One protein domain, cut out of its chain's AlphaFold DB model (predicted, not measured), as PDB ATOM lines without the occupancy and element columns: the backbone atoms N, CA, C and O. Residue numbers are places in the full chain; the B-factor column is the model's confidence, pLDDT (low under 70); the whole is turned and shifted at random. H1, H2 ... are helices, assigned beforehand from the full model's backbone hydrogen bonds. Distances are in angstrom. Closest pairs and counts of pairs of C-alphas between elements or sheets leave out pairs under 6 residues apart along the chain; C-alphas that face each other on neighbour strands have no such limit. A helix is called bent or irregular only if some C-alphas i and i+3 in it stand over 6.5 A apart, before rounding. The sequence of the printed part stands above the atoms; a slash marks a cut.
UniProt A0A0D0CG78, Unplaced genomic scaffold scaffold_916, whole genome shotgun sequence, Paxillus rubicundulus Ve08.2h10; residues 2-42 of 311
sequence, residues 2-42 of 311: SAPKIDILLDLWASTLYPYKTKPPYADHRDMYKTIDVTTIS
ATOM      1  N   SER A   2     366.304 352.792 449.551       81.44
ATOM      2  CA  SER A   2     364.841 352.947 449.623       81.44
ATOM      3  C   SER A   2     364.302 353.696 448.399       81.44
ATOM      4  O   SER A   2     365.014 354.538 447.857       81.44
ATOM      5  N   ALA A   3     363.053 353.432 448.000       87.12
ATOM      6  CA  ALA A   3     362.406 354.107 446.868       87.12
ATOM      7  C   ALA A   3     362.530 355.649 446.913       87.12
ATOM      8  O   ALA A   3     363.017 356.215 445.940       87.12
ATOM      9  N   PRO A   4     362.300 356.332 448.059       90.62
ATOM     10  CA  PRO A   4     362.482 357.785 448.131       90.62
ATOM     11  C   PRO A   4     363.921 358.254 447.881       90.62
ATOM     12  O   PRO A   4     364.142 359.348 447.379       90.62
ATOM     13  N   LYS A   5     364.927 357.442 448.234       89.94
ATOM     14  CA  LYS A   5     366.337 357.775 447.969       89.94
ATOM     15  C   LYS A   5     366.696 357.600 446.494       89.94
ATOM     16  O   LYS A   5     367.560 358.318 446.006       89.94
ATOM     17  N   ILE A   6     366.055 356.647 445.814       88.81
ATOM     18  CA  ILE A   6     366.213 356.438 444.371       88.81
ATOM     19  C   ILE A   6     365.636 357.638 443.618       88.81
ATOM     20  O   ILE A   6     366.324 358.177 442.757       88.81
ATOM     21  N   ASP A   7     364.450 358.112 444.008       91.69
ATOM     22  CA  ASP A   7     363.825 359.298 443.406       91.69
ATOM     23  C   ASP A   7     364.721 360.537 443.540       91.69
ATOM     24  O   ASP A   7     365.030 361.184 442.546       91.69
ATOM     25  N   ILE A   8     365.256 360.793 444.743       92.19
ATOM     26  CA  ILE A   8     366.185 361.914 444.979       92.19
ATOM     27  C   ILE A   8     367.416 361.836 444.063       92.19
ATOM     28  O   ILE A   8     367.873 362.853 443.546       92.19
ATOM     29  N   LEU A   9     367.986 360.645 443.865       91.88
ATOM     30  CA  LEU A   9     369.141 360.477 442.979       91.88
ATOM     31  C   LEU A   9     368.785 360.718 441.511       91.88
ATOM     32  O   LEU A   9     369.578 361.336 440.801       91.88
ATOM     33  N   LEU A  10     367.621 360.249 441.061       91.75
ATOM     34  CA  LEU A  10     367.146 360.473 439.695       91.75
ATOM     35  C   LEU A  10     366.860 361.960 439.440       91.75
ATOM     36  O   LEU A  10     367.241 362.461 438.384       91.75
ATOM     37  N   ASP A  11     366.326 362.688 440.423       91.56
ATOM     38  CA  ASP A  11     366.122 364.143 440.356       91.56
ATOM     39  C   ASP A  11     367.445 364.919 440.293       91.56
ATOM     40  O   ASP A  11     367.607 365.858 439.501       91.56
ATOM     41  N   LEU A  12     368.431 364.515 441.099       92.12
ATOM     42  CA  LEU A  12     369.775 365.094 441.044       92.12
ATOM     43  C   LEU A  12     370.420 364.843 439.677       92.12
ATOM     44  O   LEU A  12     371.013 365.754 439.101       92.12
ATOM     45  N   TRP A  13     370.263 363.641 439.127       91.44
ATOM     46  CA  TRP A  13     370.773 363.302 437.802       91.44
ATOM     47  C   TRP A  13     370.043 364.070 436.691       91.44
ATOM     48  O   TRP A  13     370.674 364.580 435.768       91.44
ATOM     49  N   ALA A  14     368.725 364.246 436.796       90.94
ATOM     50  CA  ALA A  14     367.968 365.094 435.881       90.94
ATOM     51  C   ALA A  14     368.486 366.541 435.900       90.94
ATOM     52  O   ALA A  14     368.647 367.166 434.850       90.94
ATOM     53  N   SER A  15     368.819 367.047 437.090       90.00
ATOM     54  CA  SER A  15     369.358 368.396 437.279       90.00
ATOM     55  C   SER A  15     370.735 368.574 436.629       90.00
ATOM     56  O   SER A  15     370.988 369.616 436.022       90.00
ATOM     57  N   THR A  16     371.618 367.567 436.688       91.38
ATOM     58  CA  THR A  16     372.932 367.633 436.013       91.38
ATOM     59  C   THR A  16     372.828 367.526 434.493       91.38
ATOM     60  O   THR A  16     373.682 368.057 433.784       91.38
ATOM     61  N   LEU A  17     371.782 366.874 433.979       90.38
ATOM     62  CA  LEU A  17     371.530 366.703 432.545       90.38
ATOM     63  C   LEU A  17     370.766 367.880 431.913       90.38
ATOM     64  O   LEU A  17     370.800 368.055 430.693       90.38
ATOM     65  N   TYR A  18     370.151 368.740 432.732       88.50
ATOM     66  CA  TYR A  18     369.383 369.905 432.285       88.50
ATOM     67  C   TYR A  18     370.132 370.830 431.298       88.50
ATOM     68  O   TYR A  18     369.549 371.164 430.261       88.50
ATOM     69  N   PRO A  19     371.417 371.204 431.512       91.44
ATOM     70  CA  PRO A  19     372.158 372.058 430.572       91.44
ATOM     71  C   PRO A  19     372.323 371.433 429.182       91.44
ATOM     72  O   PRO A  19     372.404 372.145 428.182       91.44
ATOM     73  N   TYR A  20     372.339 370.102 429.115       91.69
ATOM     74  CA  TYR A  20     372.517 369.332 427.886       91.69
ATOM     75  C   TYR A  20     371.188 369.011 427.190       91.69
ATOM     76  O   TYR A  20     371.191 368.384 426.132       91.69
ATOM     77  N   LYS A  21     370.049 369.448 427.758       87.44
ATOM     78  CA  LYS A  21     368.688 369.141 427.281       87.44
ATOM     79  C   LYS A  21     368.432 367.635 427.124       87.44
ATOM     80  O   LYS A  21     367.644 367.221 426.271       87.44
ATOM     81  N   THR A  22     369.086 366.819 427.943       86.38
ATOM     82  CA  THR A  22     368.902 365.365 427.989       86.38
ATOM     83  C   THR A  22     368.082 364.968 429.214       86.38
ATOM     84  O   THR A  22     367.890 365.753 430.142       86.38
ATOM     85  N   LYS A  23     367.531 363.753 429.190       85.56
ATOM     86  CA  LYS A  23     366.722 363.198 430.281       85.56
ATOM     87  C   LYS A  23     367.512 362.113 431.016       85.56
ATOM     88  O   LYS A  23     368.330 361.449 430.374       85.56
ATOM     89  N   PRO A  24     367.269 361.917 432.322       87.25
ATOM     90  CA  PRO A  24     367.790 360.753 433.024       87.25
ATOM     91  C   PRO A  24     367.231 359.460 432.399       87.25
ATOM     92  O   PRO A  24     366.184 359.496 431.745       87.25
ATOM     93  N   PRO A  25     367.908 358.318 432.600       86.25
ATOM     94  CA  PRO A  25     367.484 357.036 432.038       86.25
ATOM     95  C   PRO A  25     366.111 356.561 432.542       86.25
ATOM     96  O   PRO A  25     365.453 355.804 431.839       86.25
ATOM     97  N   TYR A  26     365.677 357.020 433.722       92.06
ATOM     98  CA  TYR A  26     364.386 356.686 434.327       92.06
ATOM     99  C   TYR A  26     363.755 357.937 434.942       92.06
ATOM    100  O   TYR A  26     364.479 358.798 435.450       92.06
ATOM    101  N   ALA A  27     362.424 358.030 434.908       88.25
ATOM    102  CA  ALA A  27     361.694 359.162 435.481       88.25
ATOM    103  C   ALA A  27     361.631 359.127 437.019       88.25
ATOM    104  O   ALA A  27     361.762 360.164 437.659       88.25
ATOM    105  N   ASP A  28     361.431 357.946 437.602       90.06
ATOM    106  CA  ASP A  28     361.356 357.704 439.044       90.06
ATOM    107  C   ASP A  28     361.687 356.227 439.350       90.06
ATOM    108  O   ASP A  28     361.983 355.430 438.448       90.06
ATOM    109  N   HIS A  29     361.638 355.828 440.623       90.75
ATOM    110  CA  HIS A  29     361.850 354.432 441.007       90.75
ATOM    111  C   HIS A  29     360.842 353.464 440.367       90.75
ATOM    112  O   HIS A  29     361.190 352.306 440.147       90.75
ATOM    113  N   ARG A  30     359.607 353.895 440.067       90.62
ATOM    114  CA  ARG A  30     358.573 353.032 439.471       90.62
ATOM    115  C   ARG A  30     358.856 352.782 438.004       90.62
ATOM    116  O   ARG A  30     358.710 351.650 437.562       90.62
ATOM    117  N   ASP A  31     359.262 353.809 437.270       89.00
ATOM    118  CA  ASP A  31     359.688 353.712 435.878       89.00
ATOM    119  C   ASP A  31     360.948 352.849 435.760       89.00
ATOM    120  O   ASP A  31     361.018 351.957 434.916       89.00
ATOM    121  N   MET A  32     361.891 353.013 436.694       87.56
ATOM    122  CA  MET A  32     363.062 352.145 436.801       87.56
ATOM    123  C   MET A  32     362.670 350.686 437.075       87.56
ATOM    124  O   MET A  32     363.088 349.800 436.332       87.56
ATOM    125  N   TYR A  33     361.854 350.415 438.101       86.06
ATOM    126  CA  TYR A  33     361.416 349.050 438.423       86.06
ATOM    127  C   TYR A  33     360.603 348.433 437.292       86.06
ATOM    128  O   TYR A  33     360.882 347.311 436.893       86.06
ATOM    129  N   LYS A  34     359.678 349.188 436.697       85.06
ATOM    130  CA  LYS A  34     358.908 348.737 435.540       85.06
ATOM    131  C   LYS A  34     359.816 348.424 434.358       85.06
ATOM    132  O   LYS A  34     359.589 347.427 433.688       85.06
ATOM    133  N   THR A  35     360.838 349.237 434.100       82.12
ATOM    134  CA  THR A  35     361.796 348.970 433.021       82.12
ATOM    135  C   THR A  35     362.603 347.708 433.308       82.12
ATOM    136  O   THR A  35     362.720 346.864 432.423       82.12
ATOM    137  N   ILE A  36     363.079 347.516 434.544       77.00
ATOM    138  CA  ILE A  36     363.748 346.277 434.980       77.00
ATOM    139  C   ILE A  36     362.816 345.068 434.794       77.00
ATOM    140  O   ILE A  36     363.215 344.081 434.183       77.00
ATOM    141  N   ASP A  37     361.560 345.171 435.225       69.88
ATOM    142  CA  ASP A  37     360.562 344.096 435.147       69.88
ATOM    143  C   ASP A  37     360.113 343.788 433.703       69.88
ATOM    144  O   ASP A  37     359.713 342.661 433.397       69.88
ATOM    145  N   VAL A  38     360.153 344.787 432.810       71.94
ATOM    146  CA  VAL A  38     359.813 344.679 431.377       71.94
ATOM    147  C   VAL A  38     361.015 344.249 430.536       71.94
ATOM    148  O   VAL A  38     360.830 343.824 429.395       71.94
ATOM    149  N   THR A  39     362.237 344.324 431.070       62.44
ATOM    150  CA  THR A  39     363.448 343.971 430.327       62.44
ATOM    151  C   THR A  39     363.350 342.519 429.847       62.44
ATOM    152  O   THR A  39     363.324 341.577 430.632       62.44
ATOM    153  N   THR A  40     363.280 342.345 428.526       48.75
ATOM    154  CA  THR A  40     363.120 341.047 427.852       48.75
ATOM    155  C   THR A  40     364.441 340.318 427.643       48.75
ATOM    156  O   THR A  40     364.453 339.301 426.952       48.75
ATOM    157  N   ILE A  41     365.552 340.840 428.185       53.59
ATOM    158  CA  ILE A  41     366.831 340.125 428.230       53.59
ATOM    159  C   ILE A  41     366.537 338.838 428.987       53.59
ATOM    160  O   ILE A  41     366.258 338.862 430.182       53.59
ATOM    161  N   SER A  42     366.445 337.757 428.217       50.00
ATOM    162  CA  SER A  42     365.755 336.526 428.564       50.00
ATOM    163  C   SER A  42     366.236 336.030 429.909       50.00
ATOM    164  O   SER A  42     367.330 335.485 429.986       50.00
TER     165      SER A  42
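What this domain is: This is residues 2 to 42 of the 311 residues of an uncharacterized protein of Paxillus rubicundulus Ve08.2h10 (UniProt A0A0D0CG78). Two helices meet near their first residues to make an open, flat corner, H1 being the longer arm and H2 the shorter one. The link of residues 21 to 28 folds back from the far end of H1 to the corner, where H2 sets off at about a right angle to H1, and residues 36 to 42, of which 36 to 38 belong to H2, stick out free. The printed part has 41 residues, with two named helices, H1 then H2, and no named strand; its class is all helix, its named elements being helices alone. The whole is loose, with a radius of gyration of the C-alphas of 11.5 A, and the C-alphas span 36 by 23 by 10 A.

How they stand to each other: H1, residues 3 to 20, touches H2, residues 29 to 38, with its residues 3 to 7 alone. The closest C-alphas of the two are those of Asp 7 and His 29, 5.8 A apart. Their lines stand about perpendicular, at 86 degrees, and their centres are 15.9 A apart. H1 is irregular, with C-alphas 16 and 19 at 7.1 A, and its line is a rough one. In H2 every O i to N i+4 pair is within hydrogen-bond range; in H1 12 of 14 are.

Where its parts are: H1 runs from Ala 3, C-alpha at (362.406, 354.107, 446.868), to Tyr 20, C-alpha at (372.517, 369.332, 427.886), 26.4 A from first to last C-alpha. A short link of 8 residues follows. H2 runs from His 29 to Val 38, 13.9 A, ending with its C-alpha at (359.813, 344.679, 431.377).

The domain as a whole: The two C-alphas farthest apart are those of Pro 19 and Ser 42, at 36.2 A. The printed part has no cut. Residues 36 to 42, of which 36 to 38 belong to H2, stand free. The mean pLDDT of the printed part is 84.5; residue 37 and residues 39 to 42 are under 70.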